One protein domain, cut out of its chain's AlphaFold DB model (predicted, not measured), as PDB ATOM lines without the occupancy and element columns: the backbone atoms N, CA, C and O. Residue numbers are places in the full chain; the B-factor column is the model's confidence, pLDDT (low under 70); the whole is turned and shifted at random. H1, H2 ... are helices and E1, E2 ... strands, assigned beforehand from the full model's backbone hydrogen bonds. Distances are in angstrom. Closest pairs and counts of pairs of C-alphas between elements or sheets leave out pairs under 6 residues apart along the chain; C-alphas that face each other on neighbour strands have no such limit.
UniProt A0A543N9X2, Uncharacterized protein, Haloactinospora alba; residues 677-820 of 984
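What this domain is: This is residues 677 to 820 of the 984 residues of an uncharacterized protein of Haloactinospora alba (UniProt A0A543N9X2). Two lobes stand end to end along the longest axis: a larger one built on a strongly twisted five-stranded sheet, E6 E7 E5 E4 E8, and a smaller one in which H1, H2 and H3 cover one face of a three-stranded sheet, E1 E3 E2. In the larger lobe H6 packs beside the strands, chiefly near E8 and E4, H5 packs on H6, and H4 only grazes the sheet while its first residue comes close to H1 of the smaller lobe; residues 738 to 740 lead from one sheet to the other. The printed part has 144 residues with six named helices and eight named strands, in the order H1 E1 H2 H3 E2 E3 E4 E5 H4 H5 E6 E7 H6 E8. The five-stranded sheet is mixed, the three-stranded one all antiparallel, and the class is mixed, helices and strands. The whole is compact, with a radius of gyration of the C-alphas of 15.9 A, and only just elongated, spanning 44 by 30 by 25 A.

How they stand to each other: The larger sheet runs E6, residues 783 to 789, E7, 797 to 802, E5, 750 to 754, E4, 741 to 744, and E8, 817 to 819; its strands' lines turn by 99 degrees from edge to edge. E6 and E7 form an antiparallel hairpin, with N 784 and O 801 2.9 A apart. E7 and E5 are antiparallel, with N 751 and O 800 at 2.8 A. E4 and E5 form another antiparallel hairpin, with N 752 and O 743 at 2.8 A. E4 and E8 are parallel, with N 742 and O 817 at 2.8 A. H6, residues 804 to 814, is on this sheet, beside the strands and over none of them, with a height over the sheet of 4.0 A, only just above the sheet's level; together they make two layers, a helix on one face of a sheet. The closest C-alphas of H6 and E8 are those of Cys 811 and Trp 818, 6.1 A apart. H5, residues 776 to 779, touches H6, the closest C-alphas being those of Leu 779 and His 806, 6.7 A apart. H4, residues 759 to 766, only grazes the sheet with residues 762 to 766. H4 is close but not clearly touching to H1, residues 677 to 687, with the C-alphas of Glu 682 and Arg 759 closest at 6.2 A. In the smaller sheet E3, residues 734 to 737, is the inner strand between E1, 689 to 691, and E2, 726 to 729; N 690 and O 735 are 2.9 A apart, and N 727 and O 736 2.8 A. H2, residues 692 to 705, and H3, residues 713 to 722, are with H1 on one face of this sheet, again two layers. H3 lies over E2 at a height of 7.7 A and stands up from the sheet. H1 and H2 touch at a steep tilt of 41 degrees, opposite ways, closest at the C-alphas of Leu 680 and His 699, 6.7 A. H2 touches H3 with residues 695 to 700 alone, closest at the C-alphas of Arg 696 and Trp 713, 5.9 A; their lines are about perpendicular, only just, at 73 degrees. Three split strand-helix-strand units, each with two strands running the same way and others between them, have right-handed crossovers: E1, H2 H3, E2; E5, H4 H5, E6; and E7, H6, E8. Every O i to N i+4 pair is within hydrogen-bond range in H1, H2, H3, H4 and H6; H5 is too short for such a pair.

Where its parts are: E6, the longest strand, measures 17.1 A from first to last C-alpha, beginning at C-alpha 783, (89.773, 65.226, 123.736). E7 measures 16.0 A and E5 13.1 A. H2, the longest helix, measures 20.1 A, H1 and H6 15.0 A each, and H3 14.2 A. H1 begins at C-alpha 677, (79.734, 75.878, 102.774), and E8 ends at C-alpha 819, (98.806, 63.678, 109.832).

The domain as a whole: The two C-alphas farthest apart are those of Glu 731 and Pro 774, 48.1 A. The printed part has no cut, and no link is long. The mean pLDDT of the printed part is 82.8, and residues 690, 694, 705, 707 to 711 and 731 to 732 are under 70.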
ATOM      1  N   TRP A 677      78.437  76.547 102.872       85.19
ATOM      2  CA  TRP A 677      79.734  75.878 102.774       85.19
ATOM      3  C   TRP A 677      79.778  74.552 103.535       85.19
ATOM      4  O   TRP A 677      80.418  73.620 103.053       85.19
ATOM      5  N   ASP A 678      79.114  74.459 104.693       83.75
ATOM      6  CA  ASP A 678      78.964  73.192 105.418       83.75
ATOM      7  C   ASP A 678      78.131  72.215 104.582       83.75
ATOM      8  O   ASP A 678      78.604  71.123 104.290       83.75
ATOM      9  N   LEU A 679      76.956  72.642 104.098       83.94
ATOM     10  CA  LEU A 679      76.064  71.807 103.278       83.94
ATOM     11  C   LEU A 679      76.697  71.382 101.941       83.94
ATOM     12  O   LEU A 679      76.507  70.249 101.500       83.94
ATOM     13  N   LEU A 680      77.474  72.259 101.295       88.31
ATOM     14  CA  LEU A 680      78.187  71.921 100.060       88.31
ATOM     15  C   LEU A 680      79.312  70.914 100.317       88.31
ATOM     16  O   LEU A 680      79.531  70.034  99.488       88.31
ATOM     17  N   LEU A 681      80.021  71.023 101.446       89.19
ATOM     18  CA  LEU A 681      81.062  70.067 101.819       89.19
ATOM     19  C   LEU A 681      80.471  68.730 102.297       89.19
ATOM     20  O   LEU A 681      81.013  67.689 101.931       89.19
ATOM     21  N   GLU A 682      79.356  68.742 103.032       86.56
ATOM     22  CA  GLU A 682      78.558  67.555 103.381       86.56
ATOM     23  C   GLU A 682      78.151  66.821 102.094       86.56
ATOM     24  O   GLU A 682      78.539  65.671 101.899       86.56
ATOM     25  N   TRP A 683      77.517  67.516 101.139       87.44
ATOM     26  CA  TRP A 683      77.162  66.940  99.836       87.44
ATOM     27  C   TRP A 683      78.381  66.402  99.069       87.44
ATOM     28  O   TRP A 683      78.339  65.273  98.589       87.44
ATOM     29  N   CYS A 684      79.496  67.144  98.997       85.38
ATOM     30  CA  CYS A 684      80.720  66.645  98.350       85.38
ATOM     31  C   CYS A 684      81.270  65.375  99.023       85.38
ATOM     32  O   CYS A 684      81.894  64.553  98.355       85.38
ATOM     33  N   SER A 685      81.054  65.220 100.332       84.44
ATOM     34  CA  SER A 685      81.567  64.105 101.133       84.44
ATOM     35  C   SER A 685      80.709  62.850 101.020       84.44
ATOM     36  O   SER A 685      81.266  61.761 100.940       84.44
ATOM     37  N   GLU A 686      79.380  62.988 100.974       80.25
ATOM     38  CA  GLU A 686      78.471  61.856 100.738       80.25
ATOM     39  C   GLU A 686      78.469  61.434  99.247       80.25
ATOM     40  O   GLU A 686      78.386  60.247  98.948       80.25
ATOM     41  N   TYR A 687      78.615  62.380  98.302       78.88
ATOM     42  CA  TYR A 687      78.643  62.112  96.849       78.88
ATOM     43  C   TYR A 687      80.007  61.577  96.352       78.88
ATOM     44  O   TYR A 687      80.100  60.932  95.306       78.88
ATOM     45  N   GLY A 688      81.094  61.834  97.089       74.69
ATOM     46  CA  GLY A 688      82.416  61.230  96.886       74.69
ATOM     47  C   GLY A 688      83.224  61.767  95.696       74.69
ATOM     48  O   GLY A 688      84.336  62.248  95.890       74.69
ATOM     49  N   ASN A 689      82.720  61.689  94.462       73.69
ATOM     50  CA  ASN A 689      83.395  62.229  93.270       73.69
ATOM     51  C   ASN A 689      82.406  62.565  92.145       73.69
ATOM     52  O   ASN A 689      81.344  61.959  92.050       73.69
ATOM     53  N   GLY A 690      82.757  63.483  91.243       69.81
ATOM     54  CA  GLY A 690      81.870  63.840  90.135       69.81
ATOM     55  C   GLY A 690      82.484  64.734  89.064       69.81
ATOM     56  O   GLY A 690      83.689  64.974  89.014       69.81
ATOM     57  N   THR A 691      81.624  65.241  88.180       75.31
ATOM     58  CA  THR A 691      81.984  66.215  87.141       75.31
ATOM     59  C   THR A 691      81.824  67.651  87.641       75.31
ATOM     60  O   THR A 691      81.101  67.922  88.608       75.31
ATOM     61  N   PHE A 692      82.439  68.606  86.939       78.12
ATOM     62  CA  PHE A 692      82.222  70.041  87.167       78.12
ATOM     63  C   PHE A 692      80.744  70.454  87.041       78.12
ATOM     64  O   PHE A 692      80.315  71.373  87.729       78.12
ATOM     65  N   GLU A 693      79.947  69.766  86.215       73.06
ATOM     66  CA  GLU A 693      78.498  69.993  86.087       73.06
ATOM     67  C   GLU A 693      77.726  69.555  87.341       73.06
ATOM     68  O   GLU A 693      76.800  70.240  87.774       73.06
ATOM     69  N   ALA A 694      78.098  68.420  87.947       68.88
ATOM     70  CA  ALA A 694      77.505  67.975  89.209       68.88
ATOM     71  C   ALA A 694      77.801  68.982  90.333       68.88
ATOM     72  O   ALA A 694      76.876  69.450  90.992       68.88
ATOM     73  N   PHE A 695      79.067  69.401  90.473       80.69
ATOM     74  CA  PHE A 695      79.458  70.411  91.465       80.69
ATOM     75  C   PHE A 695      78.767  71.759  91.224       80.69
ATOM     76  O   PHE A 695      78.272  72.371  92.165       80.69
ATOM     77  N   ARG A 696      78.700  72.220  89.966       82.50
ATOM     78  CA  ARG A 696      78.012  73.463  89.590       82.50
ATOM     79  C   ARG A 696      76.540  73.433  89.995       82.50
ATOM     80  O   ARG A 696      76.088  74.357  90.654       82.50
ATOM     81  N   ARG A 697      75.809  72.361  89.662       77.69
ATOM     82  CA  ARG A 697      74.390  72.221  90.031       77.69
ATOM     83  C   ARG A 697      74.178  72.240  91.547       77.69
ATOM     84  O   ARG A 697      73.293  72.952  92.005       77.69
ATOM     85  N   ALA A 698      75.007  71.531  92.319       79.25
ATOM     86  CA  ALA A 698      74.930  71.550  93.782       79.25
ATOM     87  C   ALA A 698      75.260  72.936  94.374       79.25
ATOM     88  O   ALA A 698      74.531  73.434  95.228       79.25
ATOM     89  N   HIS A 699      76.322  73.585  93.883       84.88
ATOM     90  CA  HIS A 699      76.730  74.933  94.287       84.88
ATOM     91  C   HIS A 699      75.644  75.982  94.027       84.88
ATOM     92  O   HIS A 699      75.347  76.798  94.903       84.88
ATOM     93  N   ASP A 700      75.082  75.976  92.819       80.19
ATOM     94  CA  ASP A 700      74.128  76.983  92.376       80.19
ATOM     95  C   ASP A 700      72.783  76.784  93.116       80.19
ATOM     96  O   ASP A 700      72.288  77.731  93.722       80.19
ATOM     97  N   TRP A 701      72.288  75.541  93.248       78.88
ATOM     98  CA  TRP A 701      71.090  75.204  94.045       78.88
ATOM     99  C   TRP A 701      71.226  75.581  95.532       78.88
ATOM    100  O   TRP A 701      70.311  76.163  96.120       78.88
ATOM    101  N   LEU A 702      72.380  75.304  96.156       78.12
ATOM    102  CA  LEU A 702      72.636  75.702  97.549       78.12
ATOM    103  C   LEU A 702      72.730  77.225  97.709       78.12
ATOM    104  O   LEU A 702      72.383  77.747  98.767       78.12
ATOM    105  N   SER A 703      73.167  77.939  96.671       77.44
ATOM    106  CA  SER A 703      73.265  79.403  96.668       77.44
ATOM    107  C   SER A 703      71.927  80.109  96.406       77.44
ATOM    108  O   SER A 703      71.812  81.296  96.698       77.44
ATOM    109  N   GLU A 704      70.921  79.397  95.885       72.62
ATOM    110  CA  GLU A 704      69.537  79.875  95.765       72.62
ATOM    111  C   GLU A 704      68.739  79.698  97.069       72.62
ATOM    112  O   GLU A 704      67.973  80.585  97.444       72.62
ATOM    113  N   ARG A 705      68.908  78.561  97.766       68.12
ATOM    114  CA  ARG A 705      68.150  78.229  98.995       68.12
ATOM    115  C   ARG A 705      68.778  78.738 100.299       68.12
ATOM    116  O   ARG A 705      68.052  78.919 101.274       68.12
ATOM    117  N   TYR A 706      70.092  78.957 100.344       72.38
ATOM    118  CA  TYR A 706      70.827  79.349 101.555       72.38
ATOM    119  C   TYR A 706      71.712  80.581 101.302       72.38
ATOM    120  O   TYR A 706      71.890  81.018 100.169       72.38
ATOM    121  N   ALA A 707      72.300  81.151 102.362       66.25
ATOM    122  CA  ALA A 707      73.240  82.268 102.230       66.25
ATOM    123  C   ALA A 707      74.414  81.871 101.299       66.25
ATOM    124  O   ALA A 707      75.119  80.910 101.618       66.25
ATOM    125  N   PRO A 708      74.636  82.552 100.160       59.66
ATOM    126  CA  PRO A 708      75.391  81.987  99.041       59.66
ATOM    127  C   PRO A 708      76.893  81.826  99.306       59.66
ATOM    128  O   PRO A 708      77.526  82.638  99.987       59.66
ATOM    129  N   CYS A 709      77.491  80.804  98.688       64.44
ATOM    130  CA  CYS A 709      78.944  80.647  98.643       64.44
ATOM    131  C   CYS A 709      79.588  81.842  97.910       64.44
ATOM    132  O   CYS A 709      79.067  82.349  96.917       64.44
ATOM    133  N   THR A 710      80.733  82.340  98.397       63.16
ATOM    134  CA  THR A 710      81.254  83.664  97.997       63.16
ATOM    135  C   THR A 710      81.994  83.677  96.647       63.16
ATOM    136  O   THR A 710      83.215  83.888  96.574       63.16
ATOM    137  N   GLY A 711      81.248  83.508  95.552       65.62
ATOM    138  CA  GLY A 711      81.700  83.769  94.185       65.62
ATOM    139  C   GLY A 711      81.138  82.808  93.135       65.62
ATOM    140  O   GLY A 711      80.048  82.273  93.265       65.62
ATOM    141  N   LYS A 712      81.907  82.603  92.058       77.50
ATOM    142  CA  LYS A 712      81.621  81.581  91.037       77.50
ATOM    143  C   LYS A 712      81.975  80.193  91.581       77.50
ATOM    144  O   LYS A 712      83.032  80.074  92.203       77.50
ATOM    145  N   TRP A 713      81.209  79.160  91.222       83.94
ATOM    146  CA  TRP A 713      81.450  77.761  91.622       83.94
ATOM    147  C   TRP A 713      82.909  77.305  91.443       83.94
ATOM    148  O   TRP A 713      83.451  76.623  92.304       83.94
ATOM    149  N   SER A 714      83.599  77.736  90.381       80.12
ATOM    150  CA  SER A 714      84.999  77.361  90.128       80.12
ATOM    151  C   SER A 714      85.990  77.979  91.124       80.12
ATOM    152  O   SER A 714      87.019  77.378  91.427       80.12
ATOM    153  N   ARG A 715      85.672  79.147  91.702       81.81
ATOM    154  CA  ARG A 715      86.423  79.713  92.836       81.81
ATOM    155  C   ARG A 715      86.129  78.936  94.114       81.81
ATOM    156  O   ARG A 715      87.059  78.667  94.865       81.81
ATOM    157  N   THR A 716      84.872  78.559  94.343       88.06
ATOM    158  CA  THR A 716      84.449  77.722  95.477       88.06
ATOM    159  C   THR A 716      85.203  76.387  95.471       88.06
ATOM    160  O   THR A 716      85.888  76.066  96.441       88.06
ATOM    161  N   LEU A 717      85.197  75.688  94.333       89.44
ATOM    162  CA  LEU A 717      85.914  74.434  94.097       89.44
ATOM    163  C   LEU A 717      87.433  74.580  94.309       89.44
ATOM    164  O   LEU A 717      88.032  73.810  95.053       89.44
ATOM    165  N   SER A 718      88.057  75.622  93.744       86.56
ATOM    166  CA  SER A 718      89.494  75.889  93.931       86.56
ATOM    167  C   SER A 718      89.874  76.210  95.388       86.56
ATOM    168  O   SER A 718      90.969  75.861  95.832       86.56
ATOM    169  N   ARG A 719      88.981  76.829  96.175       90.19
ATOM    170  CA  ARG A 719      89.210  77.053  97.614       90.19
ATOM    171  C   ARG A 719      89.081  75.768  98.426       90.19
ATOM    172  O   ARG A 719      89.929  75.541  99.283       90.19
ATOM    173  N   LEU A 720      88.095  74.915  98.133       92.81
ATOM    174  CA  LEU A 720      88.005  73.575  98.731       92.81
ATOM    175  C   LEU A 720      89.253  72.737  98.396       92.81
ATOM    176  O   LEU A 720      89.766  72.043  99.272       92.81
ATOM    177  N   GLN A 721      89.805  72.876  97.184       93.81
ATOM    178  CA  GLN A 721      91.067  72.232  96.801       93.81
ATOM    179  C   GLN A 721      92.266  72.764  97.597       93.81
ATOM    180  O   GLN A 721      93.067  71.985  98.118       93.81
ATOM    181  N   ARG A 722      92.396  74.088  97.744       91.69
ATOM    182  CA  ARG A 722      93.477  74.708  98.536       91.69
ATOM    183  C   ARG A 722      93.377  74.382 100.036       91.69
ATOM    184  O   ARG A 722      94.415  74.241 100.672       91.69
ATOM    185  N   LEU A 723      92.167  74.182 100.564       92.38
ATOM    186  CA  LEU A 723      91.904  73.675 101.922       92.38
ATOM    187  C   LEU A 723      92.136  72.158 102.085       92.38
ATOM    188  O   LEU A 723      92.122  71.672 103.210       92.38
ATOM    189  N   GLY A 724      92.338  71.402 100.999       90.88
ATOM    190  CA  GLY A 724      92.527  69.947 101.052       90.88
ATOM    191  C   GLY A 724      91.244  69.141 101.288       90.88
ATOM    192  O   GLY A 724      91.320  67.994 101.710       90.88
ATOM    193  N   HIS A 725      90.062  69.713 101.037       93.38
ATOM    194  CA  HIS A 725      88.788  68.986 101.129       93.38
ATOM    195  C   HIS A 725      88.492  68.133  99.892       93.38
ATOM    196  O   HIS A 725      87.877  67.075  99.998       93.38
ATOM    197  N   VAL A 726      88.940  68.587  98.723       90.69
ATOM    198  CA  VAL A 726      88.756  67.916  97.431       90.69
ATOM    199  C   VAL A 726      90.056  67.962  96.635       90.69
ATOM    200  O   VAL A 726      90.862  68.873  96.824       90.69
ATOM    201  N   GLU A 727      90.221  67.041  95.694       91.31
ATOM    202  CA  GLU A 727      91.117  67.212  94.555       91.31
ATOM    203  C   GLU A 727      90.325  67.457  93.277       91.31
ATOM    204  O   GLU A 727      89.171  67.045  93.140       91.31
ATOM    205  N   VAL A 728      90.939  68.197  92.356       84.25
ATOM    206  CA  VAL A 728      90.267  68.744  91.180       84.25
ATOM    207  C   VAL A 728      91.141  68.540  89.958       84.25
ATOM    208  O   VAL A 728      92.245  69.079  89.869       84.25
ATOM    209  N   ASP A 729      90.598  67.786  89.013       77.88
ATOM    210  CA  ASP A 729      91.147  67.581  87.689       77.88
ATOM    211  C   ASP A 729      90.574  68.647  86.746       77.88
ATOM    212  O   ASP A 729      89.405  68.616  86.344       77.88
ATOM    213  N   TRP A 730      91.411  69.632  86.428       75.19
ATOM    214  CA  TRP A 730      91.048  70.764  85.577       75.19
ATOM    215  C   TRP A 730      91.107  70.447  84.075       75.19
ATOM    216  O   TRP A 730      90.576  71.230  83.285       75.19
ATOM    217  N   GLU A 731      91.688  69.311  83.677       64.50
ATOM    218  CA  GLU A 731      91.755  68.867  82.283       64.50
ATOM    219  C   GLU A 731      90.544  67.999  81.924       64.50
ATOM    220  O   GLU A 731      89.774  68.362  81.029       64.50
ATOM    221  N   TYR A 732      90.314  66.929  82.688       60.78
ATOM    222  CA  TYR A 732      89.191  66.000  82.525       60.78
ATOM    223  C   TYR A 732      87.898  66.497  83.199       60.78
ATOM    224  O   TYR A 732      86.854  65.850  83.106       60.78
ATOM    225  N   ARG A 733      87.930  67.680  83.834       72.44
ATOM    226  CA  ARG A 733      86.767  68.391  84.413       72.44
ATOM    227  C   ARG A 733      86.053  67.589  85.508       72.44
ATOM    228  O   ARG A 733      84.816  67.610  85.612       72.44
ATOM    229  N   ARG A 734      86.833  66.892  86.336       75.88
ATOM    230  CA  ARG A 734      86.368  66.051  87.448       75.88
ATOM    231  C   ARG A 734      86.860  66.571  88.794       75.88
ATOM    232  O   ARG A 734      87.819  67.328  88.884       75.88
ATOM    233  N   TRP A 735      86.192  66.153  89.855       84.12
ATOM    234  CA  TRP A 735      86.617  66.372  91.232       84.12
ATOM    235  C   TRP A 735      86.384  65.096  92.042       84.12
ATOM    236  O   TRP A 735      85.493  64.307  91.724       84.12
ATOM    237  N   SER A 736      87.169  64.912  93.097       83.00
ATOM    238  CA  SER A 736      86.973  63.881  94.118       83.00
ATOM    239  C   SER A 736      87.119  64.524  95.484       83.00
ATOM    240  O   SER A 736      87.972  65.389  95.663       83.00
ATOM    241  N   VAL A 737      86.334  64.100  96.467       86.56
ATOM    242  CA  VAL A 737      86.632  64.404  97.865       86.56
ATOM    243  C   VAL A 737      87.950  63.728  98.251       86.56
ATOM    244  O   VAL A 737      88.267  62.641  97.756       86.56
ATOM    245  N   ALA A 738      88.748  64.388  99.086       89.50
ATOM    246  CA  ALA A 738      89.939  63.781  99.668       89.50
ATOM    247  C   ALA A 738      89.541  62.941 100.902       89.50
ATOM    248  O   ALA A 738      88.584  63.309 101.588       89.50
ATOM    249  N   PRO A 739      90.245  61.839 101.230       88.81
ATOM    250  CA  PRO A 739      89.981  61.073 102.451       88.81
ATOM    251  C   PRO A 739      90.048  61.956 103.702       88.81
ATOM    252  O   PRO A 739      90.860  62.882 103.756       88.81
ATOM    253  N   THR A 740      89.221  61.685 104.714       93.00
ATOM    254  CA  THR A 740      89.252  62.474 105.950       93.00
ATOM    255  C   THR A 740      90.566  62.278 106.698       93.00
ATOM    256  O   THR A 740      90.983  61.145 106.947       93.00
ATOM    257  N   VAL A 741      91.196  63.384 107.093       92.19
ATOM    258  CA  VAL A 741      92.458  63.395 107.839       92.19
ATOM    259  C   VAL A 741      92.368  64.393 108.989       92.19
ATOM    260  O   VAL A 741      92.008  65.551 108.783       92.19
ATOM    261  N   LEU A 742      92.746  63.962 110.191       92.06
ATOM    262  CA  LEU A 742      93.024  64.851 111.313       92.06
ATOM    263  C   LEU A 742      94.491  65.301 111.221       92.06
ATOM    264  O   LEU A 742      95.413  64.492 111.358       92.06
ATOM    265  N   ALA A 743      94.703  66.583 110.934       91.88
ATOM    266  CA  ALA A 743      96.025  67.170 110.723       91.88
ATOM    267  C   ALA A 743      96.391  68.099 111.887       91.88
ATOM    268  O   ALA A 743      95.622  69.011 112.192       91.88
ATOM    269  N   THR A 744      97.547  67.905 112.533       89.06
ATOM    270  CA  THR A 744      97.962  68.810 113.622       89.06
ATOM    271  C   THR A 744      98.415  70.162 113.072       89.06
ATOM    272  O   THR A 744      99.050  70.242 112.014       89.06
ATOM    273  N   LEU A 745      98.155  71.210 113.850       84.94
ATOM    274  CA  LEU A 745      98.900  72.462 113.786       84.94
ATOM    275  C   LEU A 745     100.309  72.266 114.383       84.94
ATOM    276  O   LEU A 745     100.692  71.170 114.811       84.94
ATOM    277  N   SER A 746     101.100  73.337 114.373       71.88
ATOM    278  CA  SER A 746     102.516  73.339 114.765       71.88
ATOM    279  C   SER A 746     102.776  73.111 116.258       71.88
ATOM    280  O   SER A 746     103.906  72.809 116.631       71.88
ATOM    281  N   ASP A 747     101.755  73.263 117.104       73.88
ATOM    282  CA  ASP A 747     101.832  73.046 118.555       73.88
ATOM    283  C   ASP A 747     101.522  71.598 118.982       73.88
ATOM    284  O   ASP A 747     101.597  71.285 120.166       73.88
ATOM    285  N   GLU A 748     101.181  70.724 118.024       71.25
ATOM    286  CA  GLU A 748     100.781  69.312 118.184       71.25
ATOM    287  C   GLU A 748      99.543  69.050 119.076       71.25
ATOM    288  O   GLU A 748      98.973  67.962 118.994       71.25
ATOM    289  N   ALA A 749      99.081  70.032 119.857       79.50
ATOM    290  CA  ALA A 749      97.913  69.956 120.734       79.50
ATOM    291  C   ALA A 749      96.595  70.304 120.021       79.50
ATOM    292  O   ALA A 749      95.552  69.736 120.349       79.50
ATOM    293  N   HIS A 750      96.631  71.209 119.036       86.31
ATOM    294  CA  HIS A 750      95.472  71.562 118.218       86.31
ATOM    295  C   HIS A 750      95.528  70.863 116.852       86.31
ATOM    296  O   HIS A 750      96.555  70.858 116.168       86.31
ATOM    297  N   MET A 751      94.400  70.316 116.399       90.19
ATOM    298  CA  MET A 751      94.268  69.630 115.111       90.19
ATOM    299  C   MET A 751      93.048  70.112 114.333       90.19
ATOM    300  O   MET A 751      92.032  70.463 114.920       90.19
ATOM    301  N   MET A 752      93.121  70.072 113.003       92.00
ATOM    302  CA  MET A 752      92.018  70.421 112.106       92.00
ATOM    303  C   MET A 752      91.527  69.198 111.319       92.00
ATOM    304  O   MET A 752      92.322  68.342 110.923       92.00
ATOM    305  N   LEU A 753      90.224  69.144 111.027       92.25
ATOM    306  CA  LEU A 753      89.626  68.091 110.201       92.25
ATOM    307  C   LEU A 753      89.654  68.474 108.707       92.25
ATOM    308  O   LEU A 753      88.899  69.350 108.264       92.25
ATOM    309  N   VAL A 754      90.518  67.810 107.938       92.38
ATOM    310  CA  VAL A 754      90.767  67.999 106.494       92.38
ATOM    311  C   VAL A 754      90.118  66.861 105.691       92.38
ATOM    312  O   VAL A 754      89.782  65.820 106.251       92.38
ATOM    313  N   GLY A 755      89.929  67.040 104.381       92.31
ATOM    314  CA  GLY A 755      89.285  66.044 103.520       92.31
ATOM    315  C   GLY A 755      87.767  66.014 103.680       92.31
ATOM    316  O   GLY A 755      87.151  67.036 104.003       92.31
ATOM    317  N   ALA A 756      87.170  64.850 103.438       90.44
ATOM    318  CA  ALA A 756      85.741  64.616 103.572       90.44
ATOM    319  C   ALA A 756      85.244  64.902 104.997       90.44
ATOM    320  O   ALA A 756      85.895  64.575 105.990       90.44
ATOM    321  N   ARG A 757      84.051  65.482 105.093       88.31
ATOM    322  CA  ARG A 757      83.305  65.705 106.331       88.31
ATOM    323  C   ARG A 757      81.876  65.207 106.127       88.31
ATOM    324  O   ARG A 757      80.949  65.996 105.971       88.31
ATOM    325  N   SER A 758      81.730  63.884 106.064       84.69
ATOM    326  CA  SER A 758      80.420  63.230 106.045       84.69
ATOM    327  C   SER A 758      79.646  63.561 107.315       84.69
ATOM    328  O   SER A 758      80.229  63.758 108.391       84.69
ATOM    329  N   ARG A 759      78.318  63.601 107.211       81.56
ATOM    330  CA  ARG A 759      77.463  64.021 108.324       81.56
ATOM    331  C   ARG A 759      77.620  63.111 109.537       81.56
ATOM    332  O   ARG A 759      77.820  63.591 110.650       81.56
ATOM    333  N   ARG A 760      77.653  61.797 109.291       81.12
ATOM    334  CA  ARG A 760      77.909  60.766 110.306       81.12
ATOM    335  C   ARG A 760      79.219  61.001 111.066       81.12
ATOM    336  O   ARG A 760      79.281  60.705 112.254       81.12
ATOM    337  N   LEU A 761      80.275  61.482 110.407       84.94
ATOM    338  CA  LEU A 761      81.555  61.721 111.075       84.94
ATOM    339  C   LEU A 761      81.496  62.958 111.975       84.94
ATOM    340  O   LEU A 761      81.994  62.903 113.096       84.94
ATOM    341  N   LEU A 762      80.871  64.044 111.511       85.44
ATOM    342  CA  LEU A 762      80.689  65.248 112.326       85.44
ATOM    343  C   LEU A 762      79.798  64.967 113.539       85.44
ATOM    344  O   LEU A 762      80.199  65.283 114.650       85.44
ATOM    345  N   GLU A 763      78.664  64.286 113.354       84.19
ATOM    346  CA  GLU A 763      77.773  63.902 114.460       84.19
ATOM    347  C   GLU A 763      78.497  63.008 115.494       84.19
ATOM    348  O   GLU A 763      78.276  63.171 116.688       84.19
ATOM    349  N   ARG A 764      79.437  62.136 115.084       84.56
ATOM    350  CA  ARG A 764      80.279  61.362 116.025       84.56
ATOM    351  C   ARG A 764      81.342  62.193 116.748       84.56
ATOM    352  O   ARG A 764      81.607  61.918 117.911       84.56
ATOM    353  N   ILE A 765      81.965  63.167 116.078       84.69
ATOM    354  CA  ILE A 765      82.986  64.046 116.682       84.69
ATOM    355  C   ILE A 765      82.336  65.021 117.672       84.69
ATOM    356  O   ILE A 765      82.827  65.186 118.787       84.69
ATOM    357  N   ASP A 766      81.211  65.619 117.283       83.94
ATOM    358  CA  ASP A 766      80.487  66.599 118.090       83.94
ATOM    359  C   ASP A 766      79.816  65.922 119.329       83.94
ATOM    360  O   ASP A 766      79.578  66.593 120.331       83.94
ATOM    361  N   HIS A 767      79.600  64.588 119.321       84.00
ATOM    362  CA  HIS A 767      79.000  63.793 120.420       84.00
ATOM    363  C   HIS A 767      79.919  62.703 121.044       84.00
ATOM    364  O   HIS A 767      79.428  61.734 121.628       84.00
ATOM    365  N   LEU A 768      81.254  62.832 120.986       81.31
ATOM    366  CA  LEU A 768      82.198  61.799 121.481       81.31
ATOM    367  C   LEU A 768      81.972  61.339 122.938       81.31
ATOM    368  O   LEU A 768      82.249  60.188 123.274       81.31
ATOM    369  N   ALA A 769      81.467  62.213 123.812       78.06
ATOM    370  CA  ALA A 769      81.182  61.889 125.213       78.06
ATOM    371  C   ALA A 769      79.933  60.998 125.413       78.06
ATOM    372  O   ALA A 769      79.744  60.441 126.497       78.06
ATOM    373  N   GLU A 770      79.095  60.854 124.383       83.19
ATOM    374  CA  GLU A 770      77.831  60.106 124.403       83.19
ATOM    375  C   GLU A 770      77.926  58.757 123.660       83.19
ATOM    376  O   GLU A 770      77.053  57.907 123.828       83.19
ATOM    377  N   GLU A 771      79.009  58.529 122.902       79.06
ATOM    378  CA  GLU A 771      79.296  57.298 122.143       79.06
ATOM    379  C   GLU A 771      79.089  56.013 122.963       79.06
ATOM    380  O   GLU A 771      79.460  55.939 124.139       79.06
ATOM    381  N   GLU A 772      78.521  54.969 122.346       78.00
ATOM    382  CA  GLU A 772      78.172  53.709 123.029       78.00
ATOM    383  C   GLU A 772      79.408  52.912 123.487       78.00
ATOM    384  O   GLU A 772      79.369  52.257 124.535       78.00
ATOM    385  N   ASP A 773      80.512  53.013 122.742       79.25
ATOM    386  CA  ASP A 773      81.772  52.315 123.006       79.25
ATOM    387  C   ASP A 773      82.443  52.821 124.310       79.25
ATOM    388  O   ASP A 773      82.807  53.999 124.409       79.25
ATOM    389  N   PRO A 774      82.653  51.957 125.329       81.50
ATOM    390  CA  PRO A 774      83.245  52.365 126.605       81.50
ATOM    391  C   PRO A 774      84.699  52.850 126.522       81.50
ATOM    392  O   PRO A 774      85.138  53.577 127.413       81.50
ATOM    393  N   HIS A 775      85.455  52.432 125.504       79.56
ATOM    394  CA  HIS A 775      86.823  52.880 125.267       79.56
ATOM    395  C   HIS A 775      86.823  54.252 124.590       79.56
ATOM    396  O   HIS A 775      87.505  55.158 125.065       79.56
ATOM    397  N   LEU A 776      85.997  54.448 123.558       77.56
ATOM    398  CA  LEU A 776      85.857  55.753 122.904       77.56
ATOM    399  C   LEU A 776      85.331  56.817 123.883       77.56
ATOM    400  O   LEU A 776      85.883  57.912 123.950       77.56
ATOM    401  N   ARG A 777      84.366  56.466 124.745       82.19
ATOM    402  CA  ARG A 777      83.862  57.341 125.824       82.19
ATOM    403  C   ARG A 777      84.870  57.576 126.961       82.19
ATOM    404  O   ARG A 777      84.724  58.521 127.739       82.19
ATOM    405  N   ALA A 778      85.877  56.715 127.114       83.31
ATOM    406  CA  ALA A 778      86.991  56.968 128.026       83.31
ATOM    407  C   ALA A 778      87.981  57.962 127.401       83.31
ATOM    408  O   ALA A 778      88.340  58.937 128.055       83.31
ATOM    409  N   LEU A 779      88.337  57.743 126.133       82.31
ATOM    410  CA  LEU A 779      89.218  58.591 125.330       82.31
ATOM    411  C   LEU A 779      88.664  60.019 125.161       82.31
ATOM    412  O   LEU A 779      89.401  60.990 125.291       82.31
ATOM    413  N   ALA A 780      87.347  60.152 124.972       82.19
ATOM    414  CA  ALA A 780      86.622  61.419 124.834       82.19
ATOM    415  C   ALA A 780      86.743  62.384 126.031       82.19
ATOM    416  O   ALA A 780      86.308  63.526 125.938       82.19
ATOM    417  N   LYS A 781      87.304  61.950 127.165       84.06
ATOM    418  CA  LYS A 781      87.558  62.819 128.330       84.06
ATOM    419  C   LYS A 781      88.799  63.687 128.159       84.06
ATOM    420  O   LYS A 781      88.860  64.770 128.730       84.06
ATOM    421  N   ASP A 782      89.748  63.210 127.359       84.56
ATOM    422  CA  ASP A 782      91.047  63.839 127.125       84.56
ATOM    423  C   ASP A 782      91.129  64.440 125.701       84.56
ATOM    424  O   ASP A 782      92.220  64.640 125.159       84.56
ATOM    425  N   ILE A 783      89.962  64.679 125.084       85.94
ATOM    426  CA  ILE A 783      89.773  65.226 123.736       85.94
ATOM    427  C   ILE A 783      88.611  66.226 123.767       85.94
ATOM    428  O   ILE A 783      87.478  65.852 124.055       85.94
ATOM    429  N   ALA A 784      88.872  67.480 123.404       84.62
ATOM    430  CA  ALA A 784      87.843  68.494 123.199       84.62
ATOM    431  C   ALA A 784      87.556  68.681 121.700       84.62
ATOM    432  O   ALA A 784      88.471  68.923 120.911       84.62
ATOM    433  N   ALA A 785      86.285  68.603 121.303       84.19
ATOM    434  CA  ALA A 785      85.830  69.126 120.017       84.19
ATOM    435  C   ALA A 785      85.632  70.646 120.160       84.19
ATOM    436  O   ALA A 785      84.766  71.101 120.908       84.19
ATOM    437  N   ASP A 786      86.464  71.436 119.483       83.00
ATOM    438  CA  ASP A 786      86.429  72.900 119.570       83.00
ATOM    439  C   ASP A 786      85.242  73.464 118.755       83.00
ATOM    440  O   ASP A 786      84.972  72.981 117.646       83.00
ATOM    441  N   PRO A 787      84.597  74.561 119.205       81.81
ATOM    442  CA  PRO A 787      83.591  75.272 118.420       81.81
ATOM    443  C   PRO A 787      84.077  75.613 116.991       81.81
ATOM    444  O   PRO A 787      85.197  76.116 116.833       81.81
ATOM    445  N   PRO A 788      83.262  75.390 115.936       84.75
ATOM    446  CA  PRO A 788      83.701  75.560 114.550       84.75
ATOM    447  C   PRO A 788      84.160  76.996 114.256       84.75
ATOM    448  O   PRO A 788      83.367  77.935 114.314       84.75
ATOM    449  N   ARG A 789      85.437  77.184 113.898       85.25
ATOM    450  CA  ARG A 789      86.017  78.524 113.696       85.25
ATOM    451  C   ARG A 789      85.614  79.063 112.309       85.25
ATOM    452  O   ARG A 789      86.027  78.482 111.300       85.25
ATOM    453  N   PRO A 790      84.807  80.137 112.195       84.00
ATOM    454  CA  PRO A 790      84.296  80.603 110.905       84.00
ATOM    455  C   PRO A 790      85.390  81.261 110.052       84.00
ATOM    456  O   PRO A 790      86.243  81.983 110.566       84.00
ATOM    457  N   GLN A 791      85.332  81.084 108.727       83.94
ATOM    458  CA  GLN A 791      86.190  81.807 107.782       83.94
ATOM    459  C   GLN A 791      85.392  82.405 106.616       83.94
ATOM    460  O   GLN A 791      84.468  81.801 106.085       83.94
ATOM    461  N   ARG A 792      85.775  83.612 106.181       74.62
ATOM    462  CA  ARG A 792      84.990  84.466 105.260       74.62
ATOM    463  C   ARG A 792      84.713  83.864 103.869       74.62
ATOM    464  O   ARG A 792      83.852  84.362 103.150       74.62
ATOM    465  N   ASN A 793      85.487  82.867 103.446       81.12
ATOM    466  CA  ASN A 793      85.554  82.416 102.052       81.12
ATOM    467  C   ASN A 793      85.606  80.886 101.883       81.12
ATOM    468  O   ASN A 793      85.942  80.431 100.790       81.12
ATOM    469  N   GLY A 794      85.299  80.111 102.923       86.69
ATOM    470  CA  GLY A 794      85.345  78.648 102.915       86.69
ATOM    471  C   GLY A 794      84.514  78.047 104.056       86.69
ATOM    472  O   GLY A 794      83.987  78.809 104.868       86.69
ATOM    473  N   PRO A 795      84.410  76.710 104.149       89.75
ATOM    474  CA  PRO A 795      83.754  76.043 105.273       89.75
ATOM    475  C   PRO A 795      84.454  76.386 106.599       89.75
ATOM    476  O   PRO A 795      85.677  76.583 106.598       89.75
ATOM    477  N   PRO A 796      83.729  76.451 107.731       88.81
ATOM    478  CA  PRO A 796      84.340  76.687 109.034       88.81
ATOM    479  C   PRO A 796      85.375  75.602 109.355       88.81
ATOM    480  O   PRO A 796      85.251  74.442 108.947       88.81
ATOM    481  N   VAL A 797      86.423  75.970 110.084       90.00
ATOM    482  CA  VAL A 797      87.462  75.032 110.509       90.00
ATOM    483  C   VAL A 797      86.910  74.217 111.677       90.00
ATOM    484  O   VAL A 797      86.662  74.762 112.753       90.00
ATOM    485  N   ARG A 798      86.689  72.914 111.461       90.44
ATOM    486  CA  ARG A 798      86.451  71.962 112.552       90.44
ATOM    487  C   ARG A 798      87.795  71.653 113.202       90.44
ATOM    488  O   ARG A 798      88.711  71.210 112.505       90.44
ATOM    489  N   MET A 799      87.889  71.932 114.496       88.38
ATOM    490  CA  MET A 799      89.097  71.812 115.303       88.38
ATOM    491  C   MET A 799      88.880  70.769 116.408       88.38
ATOM    492  O   MET A 799      87.767  70.606 116.904       88.38
ATOM    493  N   VAL A 800      89.941  70.061 116.777       88.31
ATOM    494  CA  VAL A 800      89.980  69.091 117.878       88.31
ATOM    495  C   VAL A 800      91.246  69.363 118.683       88.31
ATOM    496  O   VAL A 800      92.315  69.528 118.096       88.31
ATOM    497  N   SER A 801      91.126  69.406 120.004       88.62
ATOM    498  CA  SER A 801      92.214  69.722 120.930       88.62
ATOM    499  C   SER A 801      92.455  68.528 121.857       88.62
ATOM    500  O   SER A 801      91.545  68.104 122.570       88.62
ATOM    501  N   ALA A 802      93.654  67.941 121.810       86.00
ATOM    502  CA  ALA A 802      93.979  66.680 122.484       86.00
ATOM    503  C   ALA A 802      95.497  66.478 122.648       86.00
ATOM    504  O   ALA A 802      96.297  67.051 121.914       86.00
ATOM    505  N   GLU A 803      95.914  65.572 123.540       82.00
ATOM    506  CA  GLU A 803      97.272  65.018 123.457       82.00
ATOM    507  C   GLU A 803      97.419  64.167 122.179       82.00
ATOM    508  O   GLU A 803      96.575  63.313 121.896       82.00
ATOM    509  N   GLY A 804      98.521  64.326 121.438       75.69
ATOM    510  CA  GLY A 804      98.722  63.671 120.134       75.69
ATOM    511  C   GLY A 804      98.574  62.139 120.127       75.69
ATOM    512  O   GLY A 804      98.136  61.580 119.122       75.69
ATOM    513  N   ARG A 805      98.849  61.449 121.249       83.50
ATOM    514  CA  ARG A 805      98.568  60.002 121.379       83.50
ATOM    515  C   ARG A 805      97.066  59.693 121.346       83.50
ATOM    516  O   ARG A 805      96.648  58.800 120.616       83.50
ATOM    517  N   HIS A 806      96.256  60.474 122.061       84.88
ATOM    518  CA  HIS A 806      94.809  60.289 122.133       84.88
ATOM    519  C   HIS A 806      94.152  60.656 120.798       84.88
ATOM    520  O   HIS A 806      93.222  59.990 120.358       84.88
ATOM    521  N   ALA A 807      94.688  61.662 120.101       82.62
ATOM    522  CA  ALA A 807      94.266  62.004 118.747       82.62
ATOM    523  C   ALA A 807      94.562  60.887 117.727       82.62
ATOM    524  O   ALA A 807      93.713  60.582 116.890       82.62
ATOM    525  N   GLN A 808      95.725  60.233 117.809       86.38
ATOM    526  CA  GLN A 808      96.057  59.089 116.951       86.38
ATOM    527  C   GLN A 808      95.189  57.852 117.265       86.38
ATOM    528  O   GLN A 808      94.753  57.147 116.348       86.38
ATOM    529  N   GLU A 809      94.891  57.607 118.543       86.25
ATOM    530  CA  GLU A 809      93.924  56.590 118.973       86.25
ATOM    531  C   GLU A 809      92.521  56.916 118.424       86.25
ATOM    532  O   GLU A 809      91.915  56.071 117.766       86.25
ATOM    533  N   LEU A 810      92.053  58.163 118.551       85.00
ATOM    534  CA  LEU A 810      90.773  58.626 118.002       85.00
ATOM    535  C   LEU A 810      90.697  58.422 116.485       85.00
ATOM    536  O   LEU A 810      89.696  57.908 115.990       85.00
ATOM    537  N   CYS A 811      91.754  58.768 115.744       87.81
ATOM    538  CA  CYS A 811      91.820  58.533 114.300       87.81
ATOM    539  C   CYS A 811      91.595  57.054 113.958       87.81
ATOM    540  O   CYS A 811      90.830  56.732 113.047       87.81
ATOM    541  N   SER A 812      92.192  56.163 114.752       84.81
ATOM    542  CA  SER A 812      92.067  54.711 114.602       84.81
ATOM    543  C   SER A 812      90.641  54.210 114.892       84.81
ATOM    544  O   SER A 812      90.150  53.346 114.171       84.81
ATOM    545  N   PHE A 813      89.940  54.781 115.883       82.31
ATOM    546  CA  PHE A 813      88.538  54.449 116.205       82.31
ATOM    547  C   PHE A 813      87.498  55.081 115.264       82.31
ATOM    548  O   PHE A 813      86.406  54.536 115.075       82.31
ATOM    549  N   LEU A 814      87.804  56.237 114.672       82.12
ATOM    550  CA  LEU A 814      86.938  56.892 113.688       82.12
ATOM    551  C   LEU A 814      87.167  56.380 112.256       82.12
ATOM    552  O   LEU A 814      86.301  56.586 111.408       82.12
ATOM    553  N   GLY A 815      88.287  55.698 111.992       84.69
ATOM    554  CA  GLY A 815      88.666  55.222 110.657       84.69
ATOM    555  C   GLY A 815      89.188  56.333 109.737       84.69
ATOM    556  O   GLY A 815      89.044  56.234 108.520       84.69
ATOM    557  N   ILE A 816      89.759  57.397 110.310       89.06
ATOM    558  CA  ILE A 816      90.264  58.575 109.585       89.06
ATOM    559  C   ILE A 816      91.796  58.628 109.616       89.06
ATOM    560  O   ILE A 816      92.437  58.052 110.495       89.06
ATOM    561  N   GLY A 817      92.404  59.319 108.651       88.25
ATOM    562  CA  GLY A 817      93.857  59.464 108.586       88.25
ATOM    563  C   GLY A 817      94.418  60.371 109.686       88.25
ATOM    564  O   GLY A 817      93.768  61.325 110.108       88.25
ATOM    565  N   TRP A 818      95.658  60.112 110.101       90.44
ATOM    566  CA  TRP A 818      96.411  60.925 111.062       90.44
ATOM    567  C   TRP A 818      97.607  61.584 110.367       90.44
ATOM    568  O   TRP A 818      98.414  60.893 109.744       90.44
ATOM    569  N   ALA A 819      97.730  62.911 110.465       90.62
ATOM    570  CA  ALA A 819      98.806  63.678 109.832       90.62
ATOM    571  C   ALA A 819      99.472  64.663 110.817       90.62
ATOM    572  O   ALA A 819      99.133  65.851 110.839       90.62
ATOM    573  N   PRO A 820     100.443  64.205 111.629       88.69
ATOM    574  CA  PRO A 820     101.198  65.084 112.512       88.69
ATOM    575  C   PRO A 820     102.066  66.050 111.696       88.69
ATOM    576  O   PRO A 820     102.728  65.648 110.733       88.69
TER     577      PRO A 820